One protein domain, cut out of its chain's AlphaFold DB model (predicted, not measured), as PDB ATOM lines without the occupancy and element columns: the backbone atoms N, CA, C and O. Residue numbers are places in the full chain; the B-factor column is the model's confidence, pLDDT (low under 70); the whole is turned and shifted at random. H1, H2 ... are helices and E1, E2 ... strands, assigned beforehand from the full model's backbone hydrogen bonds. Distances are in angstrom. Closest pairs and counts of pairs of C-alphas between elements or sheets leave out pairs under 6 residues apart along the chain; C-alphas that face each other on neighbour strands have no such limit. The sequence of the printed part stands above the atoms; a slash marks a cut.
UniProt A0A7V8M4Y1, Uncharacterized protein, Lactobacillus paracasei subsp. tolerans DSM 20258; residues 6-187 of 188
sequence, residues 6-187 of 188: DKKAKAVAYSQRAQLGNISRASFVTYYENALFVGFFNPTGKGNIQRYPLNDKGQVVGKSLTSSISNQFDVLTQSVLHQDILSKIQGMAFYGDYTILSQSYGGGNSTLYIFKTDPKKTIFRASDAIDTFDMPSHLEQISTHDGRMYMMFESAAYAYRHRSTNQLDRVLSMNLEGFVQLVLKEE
ATOM      1  N   ASP A   6     240.198 321.489 156.895       77.69
ATOM      2  CA  ASP A   6     240.269 320.044 157.149       77.69
ATOM      3  C   ASP A   6     241.652 319.607 157.646       77.69
ATOM      4  O   ASP A   6     241.781 318.660 158.417       77.69
ATOM      5  N   LYS A   7     242.709 320.308 157.221       74.88
ATOM      6  CA  LYS A   7     244.096 319.997 157.592       74.88
ATOM      7  C   LYS A   7     244.581 320.732 158.829       74.88
ATOM      8  O   LYS A   7     245.506 320.253 159.481       74.88
ATOM      9  N   LYS A   8     244.072 321.939 159.095       71.88
ATOM     10  CA  LYS A   8     244.687 322.828 160.091       71.88
ATOM     11  C   LYS A   8     243.872 323.011 161.357       71.88
ATOM     12  O   LYS A   8     244.525 323.259 162.364       71.88
ATOM     13  N   ALA A   9     242.539 322.883 161.328       73.06
ATOM     14  CA  ALA A   9     241.634 322.988 162.489       73.06
ATOM     15  C   ALA A   9     242.036 324.052 163.545       73.06
ATOM     16  O   ALA A   9     241.801 323.891 164.741       73.06
ATOM     17  N   LYS A  10     242.690 325.137 163.118       74.81
ATOM     18  CA  LYS A  10     243.307 326.164 163.963       74.81
ATOM     19  C   LYS A  10     242.864 327.504 163.429       74.81
ATOM     20  O   LYS A  10     242.889 327.704 162.221       74.81
ATOM     21  N   ALA A  11     242.522 328.424 164.323       76.06
ATOM     22  CA  ALA A  11     242.127 329.772 163.943       76.06
ATOM     23  C   ALA A  11     243.111 330.386 162.930       76.06
ATOM     24  O   ALA A  11     244.332 330.229 163.047       76.06
ATOM     25  N   VAL A  12     242.565 331.079 161.929       76.94
ATOM     26  CA  VAL A  12     243.372 331.825 160.963       76.94
ATOM     27  C   VAL A  12     244.135 332.903 161.731       76.94
ATOM     28  O   VAL A  12     243.534 333.741 162.400       76.94
ATOM     29  N   ALA A  13     245.464 332.861 161.666       76.31
ATOM     30  CA  ALA A  13     246.293 333.882 162.286       76.31
ATOM     31  C   ALA A  13     246.175 335.197 161.504       76.31
ATOM     32  O   ALA A  13     246.291 335.208 160.277       76.31
ATOM     33  N   TYR A  14     245.979 336.304 162.218       76.88
ATOM     34  CA  TYR A  14     245.994 337.634 161.617       76.88
ATOM     35  C   TYR A  14     247.413 338.000 161.173       76.88
ATOM     36  O   TYR A  14     248.336 337.998 161.986       76.88
ATOM     37  N   SER A  15     247.571 338.348 159.897       76.31
ATOM     38  CA  SER A  15     248.832 338.834 159.321       76.31
ATOM     39  C   SER A  15     249.017 340.351 159.458       76.31
ATOM     40  O   SER A  15     250.142 340.843 159.414       76.31
ATOM     41  N   GLN A  16     247.921 341.095 159.623       81.38
ATOM     42  CA  GLN A  16     247.899 342.550 159.763       81.38
ATOM     43  C   GLN A  16     246.729 342.969 160.660       81.38
ATOM     44  O   GLN A  16     245.687 342.310 160.670       81.38
ATOM     45  N   ARG A  17     246.883 344.090 161.372       86.38
ATOM     46  CA  ARG A  17     245.785 344.804 162.027       86.38
ATOM     47  C   ARG A  17     245.809 346.262 161.571       86.38
ATOM     48  O   ARG A  17     246.844 346.915 161.588       86.38
ATOM     49  N   ALA A  18     244.663 346.778 161.144       86.44
ATOM     50  CA  ALA A  18     244.543 348.163 160.708       86.44
ATOM     51  C   ALA A  18     243.530 348.905 161.581       86.44
ATOM     52  O   ALA A  18     242.406 348.439 161.769       86.44
ATOM     53  N   GLN A  19     243.927 350.068 162.093       88.81
ATOM     54  CA  GLN A  19     243.024 351.033 162.698       88.81
ATOM     55  C   GLN A  19     242.490 351.958 161.603       88.81
ATOM     56  O   GLN A  19     243.252 352.652 160.925       88.81
ATOM     57  N   LEU A  20     241.170 351.952 161.434       90.44
ATOM     58  CA  LEU A  20     240.463 352.753 160.442       90.44
ATOM     59  C   LEU A  20     240.113 354.113 161.062       90.44
ATOM     60  O   LEU A  20     239.218 354.195 161.898       90.44
ATOM     61  N   GLY A  21     240.854 355.166 160.711       79.56
ATOM     62  CA  GLY A  21     240.862 356.415 161.485       79.56
ATOM     63  C   GLY A  21     239.540 357.191 161.543       79.56
ATOM     64  O   GLY A  21     239.293 357.866 162.538       79.56
ATOM     65  N   ASN A  22     238.690 357.090 160.514       81.50
ATOM     66  CA  ASN A  22     237.544 357.998 160.334       81.50
ATOM     67  C   ASN A  22     236.181 357.297 160.354       81.50
ATOM     68  O   ASN A  22     235.156 357.954 160.162       81.50
ATOM     69  N   ILE A  23     236.134 355.975 160.531       86.44
ATOM     70  CA  ILE A  23     234.871 355.232 160.579       86.44
ATOM     71  C   ILE A  23     234.534 354.868 162.021       86.44
ATOM     72  O   ILE A  23     235.333 354.258 162.725       86.44
ATOM     73  N   SER A  24     233.328 355.220 162.466       85.25
ATOM     74  CA  SER A  24     232.900 354.983 163.849       85.25
ATOM     75  C   SER A  24     232.818 353.494 164.197       85.25
ATOM     76  O   SER A  24     233.071 353.106 165.334       85.25
ATOM     77  N   ARG A  25     232.424 352.658 163.227       90.25
ATOM     78  CA  ARG A  25     232.331 351.199 163.358       90.25
ATOM     79  C   ARG A  25     232.307 350.548 161.979       90.25
ATOM     80  O   ARG A  25     231.624 351.041 161.086       90.25
ATOM     81  N   ALA A  26     232.992 349.418 161.840       93.00
ATOM     82  CA  ALA A  26     232.855 348.540 160.684       93.00
ATOM     83  C   ALA A  26     231.662 347.597 160.901       93.00
ATOM     84  O   ALA A  26     231.694 346.752 161.792       93.00
ATOM     85  N   SER A  27     230.603 347.782 160.120       94.88
ATOM     86  CA  SER A  27     229.407 346.934 160.121       94.88
ATOM     87  C   SER A  27     229.453 345.883 159.018       94.88
ATOM     88  O   SER A  27     229.025 344.760 159.240       94.88
ATOM     89  N   PHE A  28     230.024 346.229 157.865       96.19
ATOM     90  CA  PHE A  28     230.262 345.304 156.763       96.19
ATOM     91  C   PHE A  28     231.546 345.668 156.025       96.19
ATOM     92  O   PHE A  28     232.060 346.784 156.146       96.19
ATOM     93  N   VAL A  29     232.077 344.720 155.259       96.31
ATOM     94  CA  VAL A  29     233.285 344.914 154.457       96.31
ATOM     95  C   VAL A  29     233.178 344.145 153.148       96.31
ATOM     96  O   VAL A  29     232.608 343.057 153.103       96.31
ATOM     97  N   THR A  30     233.738 344.705 152.083       96.44
ATOM     98  CA  THR A  30     233.940 344.002 150.819       96.44
ATOM     99  C   THR A  30     235.277 344.388 150.197       96.44
ATOM    100  O   THR A  30     235.829 345.446 150.502       96.44
ATOM    101  N   TYR A  31     235.816 343.512 149.357       95.31
ATOM    102  CA  TYR A  31     237.031 343.760 148.588       95.31
ATOM    103  C   TYR A  31     236.666 343.991 147.124       95.31
ATOM    104  O   TYR A  31     235.910 343.211 146.546       95.31
ATOM    105  N   TYR A  32     237.236 345.033 146.525       94.88
ATOM    106  CA  TYR A  32     237.116 345.312 145.098       94.88
ATOM    107  C   TYR A  32     238.303 346.154 144.627       94.88
ATOM    108  O   TYR A  32     238.683 347.105 145.310       94.88
ATOM    109  N   GLU A  33     238.899 345.788 143.487       93.06
ATOM    110  CA  GLU A  33     240.011 346.512 142.842       93.06
ATOM    111  C   GLU A  33     241.086 347.018 143.822       93.06
ATOM    112  O   GLU A  33     241.292 348.222 144.000       93.06
ATOM    113  N   ASN A  34     241.761 346.081 144.498       94.94
ATOM    114  CA  ASN A  34     242.838 346.384 145.449       94.94
ATOM    115  C   ASN A  34     242.430 347.381 146.547       94.94
ATOM    116  O   ASN A  34     243.258 348.134 147.048       94.94
ATOM    117  N   ALA A  35     241.163 347.391 146.956       95.75
ATOM    118  CA  ALA A  35     240.697 348.203 148.067       95.75
ATOM    119  C   ALA A  35     239.676 347.450 148.920       95.75
ATOM    120  O   ALA A  35     238.911 346.617 148.433       95.75
ATOM    121  N   LEU A  36     239.656 347.777 150.209       96.06
ATOM    122  CA  LEU A  36     238.564 347.431 151.106       96.06
ATOM    123  C   LEU A  36     237.548 348.566 151.111       96.06
ATOM    124  O   LEU A  36     237.903 349.727 151.306       96.06
ATOM    125  N   PHE A  37     236.284 348.215 150.953       97.12
ATOM    126  CA  PHE A  37     235.149 349.099 151.158       97.12
ATOM    127  C   PHE A  37     234.514 348.700 152.483       97.12
ATOM    128  O   PHE A  37     233.960 347.608 152.608       97.12
ATOM    129  N   VAL A  38     234.657 349.556 153.491       97.38
ATOM    130  CA  VAL A  38     234.184 349.293 154.852       97.38
ATOM    131  C   VAL A  38     232.983 350.180 155.127       97.38
ATOM    132  O   VAL A  38     233.076 351.402 155.030       97.38
ATOM    133  N   GLY A  39     231.860 349.559 155.461       96.94
ATOM    134  CA  GLY A  39     230.592 350.235 155.674       96.94
ATOM    135  C   GLY A  39     230.226 350.405 157.139       96.94
ATOM    136  O   GLY A  39     230.500 349.541 157.969       96.94
ATOM    137  N   PHE A  40     229.547 351.508 157.438       96.62
ATOM    138  CA  PHE A  40     228.912 351.797 158.715       96.62
ATOM    139  C   PHE A  40     227.389 351.738 158.563       96.62
ATOM    140  O   PHE A  40     226.790 352.557 157.860       96.62
ATOM    141  N   PHE A  41     226.769 350.790 159.266       95.56
ATOM    142  CA  PHE A  41     225.319 350.665 159.347       95.56
ATOM    143  C   PHE A  41     224.735 351.741 160.269       95.56
ATOM    144  O   PHE A  41     225.166 351.900 161.417       95.56
ATOM    145  N   ASN A  42     223.690 352.418 159.789       96.00
ATOM    146  CA  ASN A  42     222.919 353.389 160.556       96.00
ATOM    147  C   ASN A  42     221.406 353.112 160.408       96.00
ATOM    148  O   ASN A  42     220.890 353.189 159.289       96.00
ATOM    149  N   PRO A  43     220.679 352.789 161.498       93.12
ATOM    150  CA  PRO A  43     219.259 352.453 161.422       93.12
ATOM    151  C   PRO A  43     218.340 353.676 161.283       93.12
ATOM    152  O   PRO A  43     217.223 353.534 160.786       93.12
ATOM    153  N   THR A  44     218.777 354.859 161.730       91.69
ATOM    154  CA  THR A  44     217.941 356.072 161.822       91.69
ATOM    155  C   THR A  44     218.341 357.164 160.833       91.69
ATOM    156  O   THR A  44     217.502 357.979 160.462       91.69
ATOM    157  N   GLY A  45     219.594 357.176 160.376       92.44
ATOM    158  CA  GLY A  45     220.113 358.138 159.404       92.44
ATOM    159  C   GLY A  45     220.899 357.473 158.278       92.44
ATOM    160  O   GLY A  45     220.888 356.254 158.127       92.44
ATOM    161  N   LYS A  46     221.605 358.282 157.483       93.62
ATOM    162  CA  LYS A  46     222.503 357.776 156.438       93.62
ATOM    163  C   LYS A  46     223.640 356.954 157.048       93.62
ATOM    164  O   LYS A  46     224.194 357.327 158.088       93.62
ATOM    165  N   GLY A  47     223.978 355.845 156.400       96.06
ATOM    166  CA  GLY A  47     225.244 355.156 156.637       96.06
ATOM    167  C   GLY A  47     226.377 355.820 155.853       96.06
ATOM    168  O   GLY A  47     226.164 356.799 155.134       96.06
ATOM    169  N   ASN A  48     227.577 355.249 155.933       97.00
ATOM    170  CA  ASN A  48     228.655 355.582 154.997       97.00
ATOM    171  C   ASN A  48     229.491 354.356 154.636       97.00
ATOM    172  O   ASN A  48     229.530 353.389 155.391       97.00
ATOM    173  N   ILE A  49     230.165 354.419 153.491       97.19
ATOM    174  CA  ILE A  49     231.203 353.482 153.066       97.19
ATOM    175  C   ILE A  49     232.504 354.260 152.920       97.19
ATOM    176  O   ILE A  49     232.528 355.360 152.368       97.19
ATOM    177  N   GLN A  50     233.589 353.687 153.425       97.25
ATOM    178  CA  GLN A  50     234.926 354.252 153.344       97.25
ATOM    179  C   GLN A  50     235.861 353.300 152.600       97.25
ATOM    180  O   GLN A  50     235.893 352.101 152.890       97.25
ATOM    181  N   ARG A  51     236.609 353.836 151.630       96.50
ATOM    182  CA  ARG A  51     237.534 353.076 150.782       96.50
ATOM    183  C   ARG A  51     238.958 353.142 151.330       96.50
ATOM    184  O   ARG A  51     239.531 354.221 151.459       96.50
ATOM    185  N   TYR A  52     239.555 351.978 151.551       95.56
ATOM    186  CA  TYR A  52     240.915 351.812 152.056       95.56
ATOM    187  C   TYR A  52     241.761 351.039 151.038       95.56
ATOM    188  O   TYR A  52     241.503 349.851 150.822       95.56
ATOM    189  N   PRO A  53     242.751 351.672 150.387       94.38
ATOM    190  CA  PRO A  53     243.601 351.001 149.411       94.38
ATOM    191  C   PRO A  53     244.460 349.904 150.041       94.38
ATOM    192  O   PRO A  53     244.953 350.032 151.166       94.38
ATOM    193  N   LEU A  54     244.681 348.850 149.269       94.25
ATOM    194  CA  LEU A  54     245.621 347.779 149.546       94.25
ATOM    195  C   LEU A  54     246.821 347.898 148.601       94.25
ATOM    196  O   LEU A  54     246.677 348.271 147.438       94.25
ATOM    197  N   ASN A  55     248.008 347.557 149.093       91.62
ATOM    198  CA  ASN A  55     249.189 347.402 148.244       91.62
ATOM    199  C   ASN A  55     249.165 346.057 147.490       91.62
ATOM    200  O   ASN A  55     248.303 345.209 147.728       91.62
ATOM    201  N   ASP A  56     250.164 345.811 146.641       91.00
ATOM    202  CA  ASP A  56     250.277 344.578 145.838       91.00
ATOM    203  C   ASP A  56     250.435 343.294 146.675       91.00
ATOM    204  O   ASP A  56     250.301 342.183 146.168       91.00
ATOM    205  N   LYS A  57     250.706 343.430 147.979       87.88
ATOM    206  CA  LYS A  57     250.768 342.324 148.945       87.88
ATOM    207  C   LYS A  57     249.437 342.110 149.679       87.88
ATOM    208  O   LYS A  57     249.379 341.288 150.591       87.88
ATOM    209  N   GLY A  58     248.391 342.856 149.319       87.81
ATOM    210  CA  GLY A  58     247.077 342.821 149.960       87.81
ATOM    211  C   GLY A  58     247.042 343.473 151.343       87.81
ATOM    212  O   GLY A  58     246.125 343.203 152.113       87.81
ATOM    213  N   GLN A  59     248.035 344.296 151.688       88.69
ATOM    214  CA  GLN A  59     248.105 344.968 152.986       88.69
ATOM    215  C   GLN A  59     247.477 346.355 152.904       88.69
ATOM    216  O   GLN A  59     247.718 347.086 151.942       88.69
ATOM    217  N   VAL A  60     246.736 346.744 153.941       90.31
ATOM    218  CA  VAL A  60     246.157 348.088 154.061       90.31
ATOM    219  C   VAL A  60     247.273 349.127 154.085       90.31
ATOM    220  O   VAL A  60     248.206 349.020 154.887       90.31
ATOM    221  N   VAL A  61     247.178 350.121 153.199       89.44
ATOM    222  CA  VAL A  61     248.143 351.218 153.087       89.44
ATOM    223  C   VAL A  61     247.890 352.240 154.192       89.44
ATOM    224  O   VAL A  61     246.787 352.753 154.327       89.44
ATOM    225  N   GLY A  62     248.912 352.587 154.970       85.88
ATOM    226  CA  GLY A  62     248.788 353.612 156.004       85.88
ATOM    227  C   GLY A  62     250.090 353.862 156.755       85.88
ATOM    228  O   GLY A  62     251.147 353.339 156.400       85.88
ATOM    229  N   LYS A  63     250.014 354.670 157.811       82.25
ATOM    230  CA  LYS A  63     251.153 354.975 158.678       82.25
ATOM    231  C   LYS A  63     251.316 353.865 159.715       82.25
ATOM    232  O   LYS A  63     250.364 353.536 160.416       82.25
ATOM    233  N   SER A  64     252.520 353.308 159.838       79.00
ATOM    234  CA  SER A  64     252.809 352.331 160.892       79.00
ATOM    235  C   SER A  64     252.648 352.966 162.278       79.00
ATOM    236  O   SER A  64     253.129 354.077 162.517       79.00
ATOM    237  N   LEU A  65     251.938 352.269 163.166       68.94
ATOM    238  CA  LEU A  65     251.719 352.667 164.558       68.94
ATOM    239  C   LEU A  65     252.806 352.135 165.504       68.94
ATOM    240  O   LEU A  65     252.874 352.568 166.651       68.94
ATOM    241  N   THR A  66     253.668 351.228 165.035       61.12
ATOM    242  CA  THR A  66     254.739 350.622 165.829       61.12
ATOM    243  C   THR A  66     256.103 351.008 165.268       61.12
ATOM    244  O   THR A  66     256.429 350.755 164.112       61.12
ATOM    245  N   SER A  67     256.946 351.619 166.098       54.47
ATOM    246  CA  SER A  67     258.337 351.929 165.751       54.47
ATOM    247  C   SER A  67     259.295 350.746 165.949       54.47
ATOM    248  O   SER A  67     260.468 350.872 165.612       54.47
ATOM    249  N   SER A  68     258.856 349.591 166.477       47.75
ATOM    250  CA  SER A  68     259.718 348.413 166.691       47.75
ATOM    251  C   SER A  68     258.949 347.091 166.896       47.75
ATOM    252  O   SER A  68     258.086 346.992 167.760       47.75
ATOM    253  N   ILE A  69     259.341 346.067 166.124       47.53
ATOM    254  CA  ILE A  69     259.486 344.637 166.488       47.53
ATOM    255  C   ILE A  69     258.277 343.926 167.144       47.53
ATOM    256  O   ILE A  69     258.392 343.327 168.211       47.53
ATOM    257  N   SER A  70     257.133 343.846 166.466       46.31
ATOM    258  CA  SER A  70     256.247 342.685 166.657       46.31
ATOM    259  C   SER A  70     255.675 342.236 165.314       46.31
ATOM    260  O   SER A  70     255.428 343.056 164.435       46.31
ATOM    261  N   ASN A  71     255.494 340.926 165.128       50.81
ATOM    262  CA  ASN A  71     255.028 340.293 163.880       50.81
ATOM    263  C   ASN A  71     253.574 340.650 163.488       50.81
ATOM    264  O   ASN A  71     252.973 339.980 162.650       50.81
ATOM    265  N   GLN A  72     252.991 341.679 164.104       56.75
ATOM    266  CA  GLN A  72     251.647 342.168 163.855       56.75
ATOM    267  C   GLN A  72     251.777 343.628 163.407       56.75
ATOM    268  O   GLN A  72     252.075 344.521 164.196       56.75
ATOM    269  N   PHE A  73     251.649 343.857 162.099       62.50
ATOM    270  CA  PHE A  73     251.738 345.198 161.525       62.50
ATOM    271  C   PHE A  73     250.482 345.989 161.903       62.50
ATOM    272  O   PHE A  73     249.461 345.855 161.228       62.50
ATOM    273  N   ASP A  74     250.571 346.783 162.971       77.31
ATOM    274  CA  ASP A  74     249.561 347.770 163.349       77.31
ATOM    275  C   ASP A  74     249.720 349.022 162.473       77.31
ATOM    276  O   ASP A  74     250.756 349.697 162.484       77.31
ATOM    277  N   VAL A  75     248.696 349.323 161.674       82.69
ATOM    278  CA  VAL A  75     248.698 350.446 160.726       82.69
ATOM    279  C   VAL A  75     247.515 351.364 160.999       82.69
ATOM    280  O   VAL A  75     246.381 350.905 161.081       82.69
ATOM    281  N   LEU A  76     247.762 352.670 161.080       85.94
ATOM    282  CA  LEU A  76     246.721 353.687 161.011       85.94
ATOM    283  C   LEU A  76     246.490 354.048 159.548       85.94
ATOM    284  O   LEU A  76     247.377 354.592 158.886       85.94
ATOM    285  N   THR A  77     245.291 353.769 159.056       88.19
ATOM    286  CA  THR A  77     244.895 354.087 157.686       88.19
ATOM    287  C   THR A  77     243.833 355.173 157.662       88.19
ATOM    288  O   THR A  77     242.983 355.277 158.549       88.19
ATOM    289  N   GLN A  78     243.876 355.966 156.600       89.88
ATOM    290  CA  GLN A  78     242.874 356.968 156.280       89.88
ATOM    291  C   GLN A  78     242.088 356.504 155.059       89.88
ATOM    292  O   GLN A  78     242.637 355.832 154.185       89.88
ATOM    293  N   SER A  79     240.800 356.825 155.026       92.88
ATOM    294  CA  SER A  79     239.981 356.554 153.851       92.88
ATOM    295  C   SER A  79     240.389 357.485 152.710       92.88
ATOM    296  O   SER A  79     240.593 358.678 152.936       92.88
ATOM    297  N   VAL A  80     240.471 356.960 151.488       94.75
ATOM    298  CA  VAL A  80     240.680 357.780 150.279       94.75
ATOM    299  C   VAL A  80     239.369 358.237 149.642       94.75
ATOM    300  O   VAL A  80     239.380 359.090 148.761       94.75
ATOM    301  N   LEU A  81     238.239 357.666 150.067       95.94
ATOM    302  CA  LEU A  81     236.916 358.039 149.582       95.94
ATOM    303  C   LEU A  81     235.874 357.778 150.664       95.94
ATOM    304  O   LEU A  81     235.772 356.668 151.184       95.94
ATOM    305  N   HIS A  82     235.080 358.797 150.972       96.62
ATOM    306  CA  HIS A  82     233.886 358.675 151.802       96.62
ATOM    307  C   HIS A  82     232.654 358.703 150.904       96.62
ATOM    308  O   HIS A  82     232.535 359.571 150.038       96.62
ATOM    309  N   GLN A  83     231.749 357.753 151.114       97.38
ATOM    310  CA  GLN A  83     230.538 357.592 150.321       97.38
ATOM    311  C   GLN A  83     229.332 357.555 151.256       97.38
ATOM    312  O   GLN A  83     229.196 356.628 152.052       97.38
ATOM    313  N   ASP A  84     228.446 358.538 151.159       97.62
ATOM    314  CA  ASP A  84     227.170 358.497 151.867       97.62
ATOM    315  C   ASP A  84     226.273 357.430 151.238       97.62
ATOM    316  O   ASP A  84     226.111 357.378 150.016       97.62
ATOM    317  N   ILE A  85     225.650 356.607 152.073       97.44
ATOM    318  CA  ILE A  85     224.711 355.570 151.635       97.44
ATOM    319  C   ILE A  85     223.345 355.759 152.290       97.44
ATOM    320  O   ILE A  85     223.181 356.522 153.250       97.44
ATOM    321  N   LEU A  86     222.354 355.037 151.769       96.31
ATOM    322  CA  LEU A  86     221.032 354.951 152.374       96.31
ATOM    323  C   LEU A  86     221.126 354.438 153.821       96.31
ATOM    324  O   LEU A  86     222.124 353.846 154.242       96.31
ATOM    325  N   SER A  87     220.072 354.663 154.601       96.31
ATOM    326  CA  SER A  87     219.968 354.039 155.918       96.31
ATOM    327  C   SER A  87     219.878 352.518 155.785       96.31
ATOM    328  O   SER A  87     219.435 351.990 154.760       96.31
ATOM    329  N   LYS A  88     220.267 351.818 156.852       96.88
ATOM    330  CA  LYS A  88     220.058 350.373 157.025       96.88
ATOM    331  C   LYS A  88     220.748 349.469 155.995       96.88
ATOM    332  O   LYS A  88     220.308 348.349 155.762       96.88
ATOM    333  N   ILE A  89     221.815 349.949 155.365       97.69
ATOM    334  CA  ILE A  89     222.627 349.126 154.468       97.69
ATOM    335  C   ILE A  89     223.499 348.186 155.304       97.69
ATOM    336  O   ILE A  89     224.205 348.646 156.204       97.69
ATOM    337  N   GLN A  90     223.430 346.892 154.998       97.12
ATOM    338  CA  GLN A  90     224.125 345.798 155.683       97.12
ATOM    339  C   GLN A  90     225.245 345.179 154.836       97.12
ATOM    340  O   GLN A  90     226.033 344.390 155.348       97.12
ATOM    341  N   GLY A  91     225.351 345.524 153.553       97.62
ATOM    342  CA  GLY A  91     226.355 344.930 152.681       97.62
ATOM    343  C   GLY A  91     226.553 345.676 151.371       97.62
ATOM    344  O   GLY A  91     225.712 346.460 150.928       97.62
ATOM    345  N   MET A  92     227.701 345.403 150.753       97.94
ATOM    346  CA  MET A  92     228.091 345.903 149.441       97.94
ATOM    347  C   MET A  92     228.786 344.789 148.664       97.94
ATOM    348  O   MET A  92     229.636 344.081 149.209       97.94
ATOM    349  N   ALA A  93     228.475 344.669 147.380       97.06
ATOM    350  CA  ALA A  93     229.206 343.813 146.460       97.06
ATOM    351  C   ALA A  93     229.340 344.459 145.078       97.06
ATOM    352  O   ALA A  93     228.668 345.442 144.765       97.06
ATOM    353  N   PHE A  94     230.222 343.888 144.262       96.12
ATOM    354  CA  PHE A  94     230.509 344.357 142.911       96.12
ATOM    355  C   PHE A  94     230.392 343.212 141.908       96.12
ATOM    356  O   PHE A  94     230.765 342.075 142.212       96.12
ATOM    357  N   TYR A  95     229.904 343.505 140.708       93.19
ATOM    358  CA  TYR A  95     229.904 342.570 139.586       93.19
ATOM    359  C   TYR A  95     229.940 343.325 138.262       93.19
ATOM    360  O   TYR A  95     229.015 344.079 137.973       93.19
ATOM    361  N   GLY A  96     230.984 343.114 137.455       90.50
ATOM    362  CA  GLY A  96     231.215 343.935 136.262       90.50
ATOM    363  C   GLY A  96     231.195 345.422 136.625       90.50
ATOM    364  O   GLY A  96     231.795 345.815 137.622       90.50
ATOM    365  N   ASP A  97     230.414 346.208 135.884       92.00
ATOM    366  CA  ASP A  97     230.242 347.648 136.118       92.00
ATOM    367  C   ASP A  97     229.073 347.964 137.068       92.00
ATOM    368  O   ASP A  97     228.447 349.025 136.957       92.00
ATOM    369  N   TYR A  98     228.720 347.036 137.962       94.31
ATOM    370  CA  TYR A  98     227.611 347.197 138.896       94.31
ATOM    371  C   TYR A  98     228.055 347.133 140.350       94.31
ATOM    372  O   TYR A  98     228.780 346.237 140.784       94.31
ATOM    373  N   THR A  99     227.519 348.068 141.126       96.62
ATOM    374  CA  THR A  99     227.606 348.102 142.578       96.62
ATOM    375  C   THR A  99     226.249 347.740 143.157       96.62
ATOM    376  O   THR A  99     225.231 348.321 142.789       96.62
ATOM    377  N   ILE A 100     226.248 346.787 144.081       97.06
ATOM    378  CA  ILE A 100     225.053 346.228 144.706       97.06
ATOM    379  C   ILE A 100     225.112 346.569 146.189       97.06
ATOM    380  O   ILE A 100     226.116 346.270 146.838       97.06
ATOM    381  N   LEU A 101     224.057 347.171 146.734       97.88
ATOM    382  CA  LEU A 101     223.914 347.403 148.172       97.88
ATOM    383  C   LEU A 101     222.743 346.587 148.723       97.88
ATOM    384  O   LEU A 101     221.657 346.627 148.149       97.88
ATOM    385  N   SER A 102     222.939 345.893 149.847       98.12
ATOM    386  CA  SER A 102     221.851 345.223 150.573       98.12
ATOM    387  C   SER A 102     221.333 346.111 151.701       98.12
ATOM    388  O   SER A 102     222.090 346.520 152.577       98.12
ATOM    389  N   GLN A 103     220.035 346.412 151.694       97.69
ATOM    390  CA  GLN A 103     219.335 347.114 152.768       97.69
ATOM    391  C   GLN A 103     218.470 346.136 153.556       97.69
ATOM    392  O   GLN A 103     217.694 345.391 152.966       97.69
ATOM    393  N   SER A 104     218.553 346.178 154.884       96.25
ATOM    394  CA  SER A 104     217.752 345.325 155.763       96.25
ATOM    395  C   SER A 104     217.633 345.934 157.158       96.25
ATOM    396  O   SER A 104     218.596 346.479 157.702       96.25
ATOM    397  N   TYR A 105     216.436 345.862 157.749       92.06
ATOM    398  CA  TYR A 105     216.226 346.214 159.151       92.06
ATOM    399  C   TYR A 105     214.941 345.615 159.719       92.06
ATOM    400  O   TYR A 105     213.837 345.926 159.268       92.06
ATOM    401  N   GLY A 106     215.085 344.852 160.802       89.44
ATOM    402  CA  GLY A 106     213.952 344.226 161.473       89.44
ATOM    403  C   GLY A 106     213.329 343.104 160.642       89.44
ATOM    404  O   GLY A 106     213.979 342.520 159.785       89.44
ATOM    405  N   GLY A 107     212.069 342.794 160.943       90.00
ATOM    406  CA  GLY A 107     211.384 341.611 160.420       90.00
ATOM    407  C   GLY A 107     210.833 341.715 159.000       90.00
ATOM    408  O   GLY A 107     210.374 340.706 158.477       90.00
ATOM    409  N   GLY A 108     210.832 342.911 158.402       92.19
ATOM    410  CA  GLY A 108     210.308 343.145 157.055       92.19
ATOM    411  C   GLY A 108     211.283 342.730 155.956       92.19
ATOM    412  O   GLY A 108     212.449 342.439 156.227       92.19
ATOM    413  N   ASN A 109     210.794 342.717 154.716       95.00
ATOM    414  CA  ASN A 109     211.604 342.383 153.546       95.00
ATOM    415  C   ASN A 109     212.827 343.299 153.428       95.00
ATOM    416  O   ASN A 109     212.806 344.468 153.818       95.00
ATOM    417  N   SER A 110     213.891 342.724 152.886       97.19
ATOM    418  CA  SER A 110     215.128 343.420 152.560       97.19
ATOM    419  C   SER A 110     215.083 343.888 151.104       97.19
ATOM    420  O   SER A 110     214.228 343.453 150.335       97.19
ATOM    421  N   THR A 111     216.030 344.727 150.695       97.25
ATOM    422  CA  THR A 111     216.097 345.244 149.321       97.25
ATOM    423  C   THR A 111     217.531 345.211 148.810       97.25
ATOM    424  O   THR A 111     218.454 345.605 149.525       97.25
ATOM    425  N   LEU A 112     217.731 344.769 147.570       97.31
ATOM    426  CA  LEU A 112     218.957 345.053 146.826       97.31
ATOM    427  C   LEU A 112     218.769 346.328 146.018       97.31
ATOM    428  O   LEU A 112     217.793 346.436 145.287       97.31
ATOM    429  N   TYR A 113     219.725 347.244 146.106       97.25
ATOM    430  CA  TYR A 113     219.811 348.409 145.231       97.25
ATOM    431  C   TYR A 113     220.964 348.231 144.260       97.25
ATOM    432  O   TYR A 113     222.090 347.951 144.690       97.25
ATOM    433  N   ILE A 114     220.690 348.423 142.973       95.94
ATOM    434  CA  ILE A 114     221.668 348.240 141.905       95.94
ATOM    435  C   ILE A 114     222.049 349.591 141.340       95.94
ATOM    436  O   ILE A 114     221.199 350.406 141.004       95.94
ATOM    437  N   PHE A 115     223.347 349.827 141.229       96.31
ATOM    438  CA  PHE A 115     223.915 351.055 140.697       96.31
ATOM    439  C   PHE A 115     224.927 350.711 139.617       96.31
ATOM    440  O   PHE A 115     225.625 349.702 139.724       96.31
ATOM    441  N   LYS A 116     225.093 351.596 138.633       95.06
ATOM    442  CA  LYS A 116     226.329 351.611 137.847       95.06
ATOM    443  C   LYS A 116     227.499 351.973 138.761       95.06
ATOM    444  O   LYS A 116     227.406 352.906 139.564       95.06
ATOM    445  N   THR A 117     228.583 351.216 138.661       95.50
ATOM    446  CA  THR A 117     229.809 351.471 139.407       95.50
ATOM    447  C   THR A 117     230.448 352.757 138.909       95.50
ATOM    448  O   THR A 117     230.701 352.935 137.722       95.50
ATOM    449  N   ASP A 118     230.735 353.650 139.849       95.00
ATOM    450  CA  ASP A 118     231.530 354.845 139.617       95.00
ATOM    451  C   ASP A 118     232.562 354.950 140.754       95.00
ATOM    452  O   ASP A 118     232.182 355.127 141.919       95.00
ATOM    453  N   PRO A 119     233.873 354.843 140.454       88.56
ATOM    454  CA  PRO A 119     234.931 354.877 141.461       88.56
ATOM    455  C   PRO A 119     235.049 356.230 142.179       88.56
ATOM    456  O   PRO A 119     235.776 356.324 143.169       88.56
ATOM    457  N   LYS A 120     234.368 357.274 141.686       93.75
ATOM    458  CA  LYS A 120     234.310 358.616 142.277       93.75
ATOM    459  C   LYS A 120     232.968 358.911 142.953       93.75
ATOM    460  O   LYS A 120     232.800 360.010 143.482       93.75
ATOM    461  N   LYS A 121     232.020 357.965 142.973       95.94
ATOM    462  CA  LYS A 121     230.687 358.182 143.548       95.94
ATOM    463  C   LYS A 121     230.788 358.479 145.038       95.94
ATOM    464  O   LYS A 121     231.209 357.629 145.813       95.94
ATOM    465  N   THR A 122     230.352 359.663 145.452       97.44
ATOM    466  CA  THR A 122     230.375 360.101 146.859       97.44
ATOM    467  C   THR A 122     229.037 359.923 147.572       97.44
ATOM    468  O   THR A 122     228.980 360.025 148.792       97.44
ATOM    469  N   ILE A 123     227.945 359.683 146.839       97.88
ATOM    470  CA  ILE A 123     226.600 359.550 147.412       97.88
ATOM    471  C   ILE A 123     225.812 358.493 146.634       97.88
ATOM    472  O   ILE A 123     225.725 358.563 145.404       97.88
ATOM    473  N   PHE A 124     225.189 357.565 147.357       97.94
ATOM    474  CA  PHE A 124     224.167 356.645 146.861       97.94
ATOM    475  C   PHE A 124     222.787 357.094 147.342       97.94
ATOM    476  O   PHE A 124     222.542 357.221 148.544       97.94
ATOM    477  N   ARG A 125     221.869 357.326 146.401       97.00
ATOM    478  CA  ARG A 125     220.454 357.614 146.671       97.00
ATOM    479  C   ARG A 125     219.605 356.512 146.063       97.00
ATOM    480  O   ARG A 125     219.965 356.008 145.011       97.00
ATOM    481  N   ALA A 126     218.459 356.199 146.667       96.38
ATOM    482  CA  ALA A 126     217.505 355.254 146.074       96.38
ATOM    483  C   ALA A 126     217.132 355.646 144.634       96.38
ATOM    484  O   ALA A 126     217.085 354.794 143.765       96.38
ATOM    485  N   SER A 127     216.959 356.948 144.375       95.62
ATOM    486  CA  SER A 127     216.653 357.500 143.047       95.62
ATOM    487  C   SER A 127     217.747 357.301 142.000       95.62
ATOM    488  O   SER A 127     217.482 357.469 140.818       95.62
ATOM    489  N   ASP A 128     218.979 357.024 142.431       95.31
ATOM    490  CA  ASP A 128     220.113 356.799 141.533       95.31
ATOM    491  C   ASP A 128     220.271 355.302 141.211       95.31
ATOM    492  O   ASP A 128     221.172 354.937 140.454       95.31
ATOM    493  N   ALA A 129     219.477 354.436 141.853       95.88
ATOM    494  CA  ALA A 129     219.494 353.013 141.572       95.88
ATOM    495  C   ALA A 129     218.850 352.778 140.206       95.88
ATOM    496  O   ALA A 129     217.785 353.315 139.916       95.88
ATOM    497  N   ILE A 130     219.515 351.982 139.377       94.94
ATOM    498  CA  ILE A 130     218.988 351.585 138.070       94.94
ATOM    499  C   ILE A 130     217.939 350.482 138.204       94.94
ATOM    500  O   ILE A 130     217.140 350.305 137.300       94.94
ATOM    501  N   ASP A 131     217.956 349.753 139.322       93.19
ATOM    502  CA  ASP A 131     216.991 348.703 139.629       93.19
ATOM    503  C   ASP A 131     217.001 348.388 141.137       93.19
ATOM    504  O   ASP A 131     217.982 348.669 141.850       93.19
ATOM    505  N   THR A 132     215.919 347.784 141.623       94.62
ATOM    506  CA  THR A 132     215.771 347.290 142.988       94.62
ATOM    507  C   THR A 132     215.076 345.937 143.034       94.62
ATOM    508  O   THR A 132     214.056 345.738 142.387       94.62
ATOM    509  N   PHE A 133     215.558 345.041 143.894       93.62
ATOM    510  CA  PHE A 133     214.957 343.718 144.076       93.62
ATOM    511  C   PHE A 133     214.533 343.500 145.520       93.62
ATOM    512  O   PHE A 133     215.341 343.670 146.440       93.62
ATOM    513  N   ASP A 134     213.299 343.044 145.707       94.31
ATOM    514  CA  ASP A 134     212.824 342.580 147.004       94.31
ATOM    515  C   ASP A 134     213.510 341.274 147.394       94.31
ATOM    516  O   ASP A 134     213.620 340.324 146.616       94.31
ATOM    517  N   MET A 135     213.956 341.227 148.643       95.31
ATOM    518  CA  MET A 135     214.625 340.083 149.237       95.31
ATOM    519  C   MET A 135     213.928 339.677 150.537       95.31
ATOM    520  O   MET A 135     213.292 340.502 151.201       95.31
ATOM    521  N   PRO A 136     214.078 338.416 150.964       95.56
ATOM    522  CA  PRO A 136     213.601 337.974 152.269       95.56
ATOM    523  C   PRO A 136     214.180 338.804 153.424       95.56
ATOM    524  O   PRO A 136     215.206 339.479 153.292       95.56
ATOM    525  N   SER A 137     213.505 338.777 154.570       95.25
ATOM    526  CA  SER A 137     213.896 339.570 155.738       95.25
ATOM    527  C   SER A 137     215.259 339.172 156.300       95.25
ATOM    528  O   SER A 137     215.705 338.031 156.157       95.25
ATOM    529  N   HIS A 138     215.905 340.130 156.972       95.75
ATOM    530  CA  HIS A 138     217.214 339.961 157.603       95.75
ATOM    531  C   HIS A 138     218.346 339.596 156.630       95.75
ATOM    532  O   HIS A 138     219.200 338.782 156.973       95.75
ATOM    533  N   LEU A 139     218.367 340.178 155.424       96.81
ATOM    534  CA  LEU A 139     219.533 340.088 154.542       96.81
ATOM    535  C   LEU A 139     220.692 340.866 155.166       96.81
ATOM    536  O   LEU A 139     220.609 342.079 155.332       96.81
ATOM    537  N   GLU A 140     221.771 340.171 155.489       90.69
ATOM    538  CA  GLU A 140     222.969 340.774 156.057       90.69
ATOM    539  C   GLU A 140     224.021 340.928 154.950       90.69
ATOM    540  O   GLU A 140     223.881 341.751 154.034       90.69
ATOM    541  N   GLN A 141     225.065 340.102 154.991       92.31
ATOM    542  CA  GLN A 141     226.175 340.206 154.061       92.31
ATOM    543  C   GLN A 141     225.824 339.611 152.688       92.31
ATOM    544  O   GLN A 141     225.327 338.486 152.572       92.31
ATOM    545  N   ILE A 142     226.194 340.356 151.644       96.94
ATOM    546  CA  ILE A 142     226.257 339.897 150.253       96.94
ATOM    547  C   ILE A 142     227.714 339.782 149.795       96.94
ATOM    548  O   ILE A 142     228.587 340.522 150.257       96.94
ATOM    549  N   SER A 143     227.995 338.841 148.897       96.19
ATOM    550  CA  SER A 143     229.324 338.661 148.302       96.19
ATOM    551  C   SER A 143     229.214 338.071 146.902       96.19
ATOM    552  O   SER A 143     228.298 337.300 146.626       96.19
ATOM    553  N   THR A 144     230.143 338.421 146.018       94.81
ATOM    554  CA  THR A 144     230.206 337.905 144.652       94.81
ATOM    555  C   THR A 144     231.461 337.062 144.462       94.81
ATOM    556  O   THR A 144     232.551 337.429 144.895       94.81
ATOM    557  N   HIS A 145     231.306 335.897 143.837       93.19
ATOM    558  CA  HIS A 145     232.407 334.995 143.518       93.19
ATOM    559  C   HIS A 145     231.997 334.071 142.369       93.19
ATOM    560  O   HIS A 145     230.872 333.568 142.358       93.19
ATOM    561  N   ASP A 146     232.890 333.874 141.397       92.38
ATOM    562  CA  ASP A 146     232.709 332.978 140.246       92.38
ATOM    563  C   ASP A 146     231.354 333.136 139.530       92.38
ATOM    564  O   ASP A 146     230.611 332.180 139.313       92.38
ATOM    565  N   GLY A 147     230.995 334.381 139.195       91.56
ATOM    566  CA  GLY A 147     229.758 334.692 138.464       91.56
ATOM    567  C   GLY A 147     228.471 334.501 139.277       91.56
ATOM    568  O   GLY A 147     227.371 334.517 138.717       91.56
ATOM    569  N   ARG A 148     228.578 334.321 140.597       95.31
ATOM    570  CA  ARG A 148     227.437 334.167 141.504       95.31
ATOM    571  C   ARG A 148     227.462 335.208 142.605       95.31
ATOM    572  O   ARG A 148     228.527 335.579 143.090       95.31
ATOM    573  N   MET A 149     226.278 335.627 143.036       95.56
ATOM    574  CA  MET A 149     226.107 336.360 144.285       95.56
ATOM    575  C   MET A 149     225.597 335.409 145.355       95.56
ATOM    576  O   MET A 149     224.663 334.650 145.103       95.56
ATOM    577  N   TYR A 150     226.199 335.476 146.533       97.06
ATOM    578  CA  TYR A 150     225.825 334.746 147.732       97.06
ATOM    579  C   TYR A 150     225.239 335.724 148.743       97.06
ATOM    580  O   TYR A 150     225.781 336.812 148.949       97.06
ATOM    581  N   MET A 151     224.130 335.332 149.354       97.00
ATOM    582  CA  MET A 151     223.336 336.168 150.246       97.00
ATOM    583  C   MET A 151     223.103 335.428 151.559       97.00
ATOM    584  O   MET A 151     222.585 334.306 151.566       97.00
ATOM    585  N   MET A 152     223.507 336.063 152.656       96.75
ATOM    586  CA  MET A 152     223.381 335.539 154.012       96.75
ATOM    587  C   MET A 152     222.200 336.186 154.723       96.75
ATOM    588  O   MET A 152     222.051 337.406 154.686       96.75
ATOM    589  N   PHE A 153     221.403 335.376 155.417       96.25
ATOM    590  CA  PHE A 153     220.236 335.849 156.152       96.25
ATOM    591  C   PHE A 153     220.326 335.462 157.626       96.25
ATOM    592  O   PHE A 153     220.688 334.336 157.960       96.25
ATOM    593  N   GLU A 154     219.952 336.385 158.508       95.06
ATOM    594  CA  GLU A 154     219.835 336.123 159.948       95.06
ATOM    595  C   GLU A 154     218.422 335.675 160.361       95.06
ATOM    596  O   GLU A 154     218.189 335.334 161.521       95.06
ATOM    597  N   SER A 155     217.466 335.625 159.431       95.12
ATOM    598  CA  SER A 155     216.045 335.428 159.747       95.12
ATOM    599  C   SER A 155     215.721 334.096 160.420       95.12
ATOM    600  O   SER A 155     214.781 334.032 161.207       95.12
ATOM    601  N   ALA A 156     216.489 333.029 160.191       94.88
ATOM    602  CA  ALA A 156     216.289 331.761 160.902       94.88
ATOM    603  C   ALA A 156     216.939 331.703 162.296       94.88
ATOM    604  O   ALA A 156     216.678 330.763 163.056       94.88
ATOM    605  N   ALA A 157     217.767 332.683 162.674       94.25
ATOM    606  CA  ALA A 157     218.402 332.689 163.985       94.25
ATOM    607  C   ALA A 157     217.345 332.744 165.099       94.25
ATOM    608  O   ALA A 157     216.314 333.413 164.982       94.25
ATOM    609  N   TYR A 158     217.613 332.065 166.219       94.75
ATOM    610  CA  TYR A 158     216.681 331.968 167.351       94.75
ATOM    611  C   TYR A 158     216.141 333.338 167.797       94.75
ATOM    612  O   TYR A 158     214.945 333.486 168.053       94.75
ATOM    613  N   ALA A 159     217.017 334.347 167.819       93.19
ATOM    614  CA  ALA A 159     216.696 335.710 168.223       93.19
ATOM    615  C   ALA A 159     215.711 336.433 167.283       93.19
ATOM    616  O   ALA A 159     215.096 337.412 167.702       93.19
ATOM    617  N   TYR A 160     215.544 335.982 166.033       93.56
ATOM    618  CA  TYR A 160     214.847 336.739 164.984       93.56
ATOM    619  C   TYR A 160     213.727 335.970 164.281       93.56
ATOM    620  O   TYR A 160     212.780 336.587 163.792       93.56
ATOM    621  N   ARG A 161     213.760 334.633 164.291       93.81
ATOM    622  CA  ARG A 161     212.790 333.786 163.573       93.81
ATOM    623  C   ARG A 161     211.324 334.079 163.875       93.81
ATOM    624  O   ARG A 161     210.487 334.002 162.986       93.81
ATOM    625  N   HIS A 162     211.009 334.469 165.109       93.38
ATOM    626  CA  HIS A 162     209.638 334.750 165.546       93.38
ATOM    627  C   HIS A 162     209.076 336.078 165.014       93.38
ATOM    628  O   HIS A 162     207.870 336.289 165.070       93.38
ATOM    629  N   ARG A 163     209.940 336.979 164.530       91.75
ATOM    630  CA  ARG A 163     209.565 338.304 164.013       91.75
ATOM    631  C   ARG A 163     209.874 338.488 162.527       91.75
ATOM    632  O   ARG A 163     209.593 339.552 161.996       91.75
ATOM    633  N   SER A 164     210.467 337.486 161.882       92.81
ATOM    634  CA  SER A 164     210.835 337.524 160.464       92.81
ATOM    635  C   SER A 164     209.628 337.175 159.594       92.81
ATOM    636  O   SER A 164     208.965 336.173 159.858       92.81
ATOM    637  N   THR A 165     209.367 337.943 158.533       90.69
ATOM    638  CA  THR A 165     208.344 337.607 157.520       90.69
ATOM    639  C   THR A 165     208.603 336.264 156.838       90.69
ATOM    640  O   THR A 165     207.669 335.553 156.475       90.69
ATOM    641  N   ASN A 166     209.876 335.893 156.693       90.19
ATOM    642  CA  ASN A 166     210.335 334.663 156.065       90.19
ATOM    643  C   ASN A 166     211.547 334.165 156.853       90.19
ATOM    644  O   ASN A 166     212.417 334.959 157.192       90.19
ATOM    645  N   GLN A 167     211.626 332.867 157.137       92.19
ATOM    646  CA  GLN A 167     212.754 332.271 157.859       92.19
ATOM    647  C   GLN A 167     213.655 331.553 156.857       92.19
ATOM    648  O   GLN A 167     213.292 330.493 156.350       92.19
ATOM    649  N   LEU A 168     214.815 332.137 156.555       93.69
ATOM    650  CA  LEU A 168     215.815 331.515 155.694       93.69
ATOM    651  C   LEU A 168     216.966 330.964 156.523       93.69
ATOM    652  O   LEU A 168     217.693 331.704 157.178       93.69
ATOM    653  N   ASP A 169     217.139 329.648 156.454       94.44
ATOM    654  CA  ASP A 169     218.192 328.881 157.123       94.44
ATOM    655  C   ASP A 169     219.236 328.340 156.124       94.44
ATOM    656  O   ASP A 169     219.921 327.343 156.376       94.44
ATOM    657  N   ARG A 170     219.330 328.979 154.952       94.06
ATOM    658  CA  ARG A 170     220.232 328.632 153.849       94.06
ATOM    659  C   ARG A 170     220.902 329.887 153.302       94.06
ATOM    660  O   ARG A 170     220.326 330.973 153.329       94.06
ATOM    661  N   VAL A 171     222.087 329.705 152.726       95.00
ATOM    662  CA  VAL A 171     222.699 330.711 151.855       95.00
ATOM    663  C   VAL A 171     221.966 330.676 150.523       95.00
ATOM    664  O   VAL A 171     221.948 329.637 149.858       95.00
ATOM    665  N   LEU A 172     221.369 331.794 150.120       94.88
ATOM    666  CA  LEU A 172     220.827 331.901 148.771       94.88
ATOM    667  C   LEU A 172     221.943 332.282 147.813       94.88
ATOM    668  O   LEU A 172     222.843 333.053 148.154       94.88
ATOM    669  N   SER A 173     221.879 331.745 146.601       94.50
ATOM    670  CA  SER A 173     222.786 332.155 145.542       94.50
ATOM    671  C   SER A 173     222.056 332.335 144.227       94.50
ATOM    672  O   SER A 173     221.127 331.594 143.912       94.50
ATOM    673  N   MET A 174     222.510 333.307 143.449       92.31
ATOM    674  CA  MET A 174     221.952 333.614 142.137       92.31
ATOM    675  C   MET A 174     223.066 333.818 141.115       92.31
ATOM    676  O   MET A 174     224.170 334.242 141.463       92.31
ATOM    677  N   ASN A 175     222.777 333.485 139.858       93.38
ATOM    678  CA  ASN A 175     223.680 333.740 138.742       93.38
ATOM    679  C   ASN A 175     223.643 335.242 138.399       93.38
ATOM    680  O   ASN A 175     222.567 335.809 138.213       93.38
ATOM    681  N   LEU A 176     224.816 335.870 138.332       88.81
ATOM    682  CA  LEU A 176     224.945 337.310 138.120       88.81
ATOM    683  C   LEU A 176     224.803 337.735 136.652       88.81
ATOM    684  O   LEU A 176     224.414 338.866 136.383       88.81
ATOM    685  N   GLU A 177     225.069 336.849 135.695       86.69
ATOM    686  CA  GLU A 177     224.793 337.117 134.281       86.69
ATOM    687  C   GLU A 177     223.286 337.239 134.051       86.69
ATOM    688  O   GLU A 177     222.819 338.256 133.545       86.69
ATOM    689  N   GLY A 178     222.512 336.253 134.513       83.19
ATOM    690  CA  GLY A 178     221.049 336.305 134.462       83.19
ATOM    691  C   GLY A 178     220.487 337.513 135.212       83.19
ATOM    692  O   GLY A 178     219.534 338.133 134.751       83.19
ATOM    693  N   PHE A 179     221.118 337.890 136.323       79.00
ATOM    694  CA  PHE A 179     220.760 339.083 137.079       79.00
ATOM    695  C   PHE A 179     220.947 340.382 136.291       79.00
ATOM    696  O   PHE A 179     220.025 341.184 136.208       79.00
ATOM    697  N   VAL A 180     222.106 340.570 135.654       78.25
ATOM    698  CA  VAL A 180     222.353 341.741 134.800       78.25
ATOM    699  C   VAL A 180     221.365 341.789 133.634       78.25
ATOM    700  O   VAL A 180     220.905 342.867 133.271       78.25
ATOM    701  N   GLN A 181     220.982 340.638 133.076       81.00
ATOM    702  CA  GLN A 181     219.958 340.587 132.029       81.00
ATOM    703  C   GLN A 181     218.567 341.018 132.514       81.00
ATOM    704  O   GLN A 181     217.795 341.519 131.701       81.00
ATOM    705  N   LEU A 182     218.226 340.825 133.793       77.56
ATOM    706  CA  LEU A 182     216.981 341.353 134.363       77.56
ATOM    707  C   LEU A 182     217.043 342.879 134.440       77.56
ATOM    708  O   LEU A 182     216.193 343.536 133.848       77.56
ATOM    709  N   VAL A 183     218.122 343.412 135.018       77.94
ATOM    710  CA  VAL A 183     218.357 344.861 135.147       77.94
ATOM    711  C   VAL A 183     218.298 345.571 133.788       77.94
ATOM    712  O   VAL A 183     217.660 346.604 133.637       77.94
ATOM    713  N   LEU A 184     218.936 345.007 132.757       74.06
ATOM    714  CA  LEU A 184     218.977 345.609 131.418       74.06
ATOM    715  C   LEU A 184     217.660 345.493 130.635       74.06
ATOM    716  O   LEU A 184     217.467 346.222 129.661       74.06
ATOM    717  N   LYS A 185     216.772 344.556 130.988       62.84
ATOM    718  CA  LYS A 185     215.474 344.408 130.311       62.84
ATOM    719  C   LYS A 185     214.471 345.474 130.735       62.84
ATOM    720  O   LYS A 185     213.575 345.752 129.949       62.84
ATOM    721  N   GLU A 186     214.642 346.065 131.913       54.94
ATOM    722  CA  GLU A 186     213.797 347.157 132.408       54.94
ATOM    723  C   GLU A 186     214.237 348.546 131.899       54.94
ATOM    724  O   GLU A 186     213.490 349.511 132.021       54.94
ATOM    725  N   GLU A 187     215.406 348.659 131.247       50.16
ATOM    726  CA  GLU A 187     215.869 349.893 130.576       50.16
ATOM    727  C   GLU A 187     215.260 350.108 129.162       50.16
ATOM    728  O   GLU A 187     215.632 351.063 128.475       50.16
TER     729      GLU A 187
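This is residues 6 to 187 of the 188 residues of an uncharacterized protein of Lactobacillus paracasei subsp. tolerans DSM 20258 (UniProt A0A7V8M4Y1). Three twisted antiparallel sheets, E2 E3 E4 E6, E7 E8 E9 E10 and E11 E12 E13, are set face to face in a row like blades of a fan, with the sheet E7 E8 E9 E10 between the other two and the strands E2, E7 and E11 close together where the blades converge. The small parallel pair E1 and E5 lies at the far end of the row, beyond the sheet E2 E3 E4 E6 and beside the long loop of residues 54 to 72, the short helix H1 sits by one end of the sheets E7 E8 E9 E10 and E11 E12 E13, and residues 6 to 12 stick out as a free tail. The printed part has 182 residues, with thirteen named strands in order along the chain and then one named helix. The class is mostly strand, though under half of the residues are in named elements. The whole is compact, with a radius of gyration of the C-alphas of 17.8 A and spans of 54 by 39 by 35 A.

The strongly twisted sheet of E7, residues 89 to 95, E8, residues 98 to 103, E9, residues 110 to 116, and E10, residues 131 to 135, runs in that order as a meander, each strand the antiparallel neighbour of the one before. N 93 and O 100 are 2.9 A apart between E7 and E8, N 101 and O 113 2.9 A between E8 and E9, and N 112 and O 133 2.9 A between E9 and E10, each within hydrogen-bond range. A second meander, E11, residues 139 to 145, E12, residues 148 to 153, and E13, residues 172 to 175, is face to face with it, their facing parts 9.3 A centre to centre. The closest C-alphas of E7 and E11 are those of Gly 91 and Gln 141, 4.9 A apart. Within hydrogen-bond range are N 150 and O 143, 2.8 A, between E11 and E12, and N 151 and O 172, 2.9 A, between E12 and E13. The first sheet is also face to face, at 9.9 A, with the strongly twisted antiparallel sheet E2, residues 28 to 32, E3, residues 35 to 40, E4, residues 47 to 53, and E6, residues 81 to 85; these face-to-face sheets belong to a stack of sheets. In it E2 E3 E4 is a meander; N 37 and O 30, N 50 and O 38, and N 49 and O 83 are each 2.8 A apart across its three neighbour pairs. The closest C-alphas of E2 and E7 are those of Phe 28 and Gly 91, 5.7 A apart. E1, residues 16 to 20, and E5, residues 73 to 77, are parallel, with N 19 and O 75 2.8 A apart. H1, residues 176 to 185, is on the sheet E7 E8 E9 E10 at a height of 8.5 A and only grazes the sheet E11 E12 E13. Every O i to N i+4 pair in H1 is within hydrogen-bond range.

E4 and E9 each measure 20.2 A from first to last C-alpha, E7 17.8 A, E11 17.7 A and H1 14.2 A. E7 begins at C-alpha 89, (222.627, 349.126, 154.468). E1 begins at C-alpha 16, (247.899, 342.550, 159.763), and H1 ends at C-alpha 185, (215.474, 344.408, 130.311).

The two C-alphas farthest apart are those of Ser 68 and Lys 185, 57.4 A. The printed part has no cut. The long links are E4 to E5 with 19 residues, E9 to E10 with 14 and E12 to E13 with 18. The mean pLDDT of the printed part is 89.4, and residues 65 to 73 and 185 to 187 are under 70.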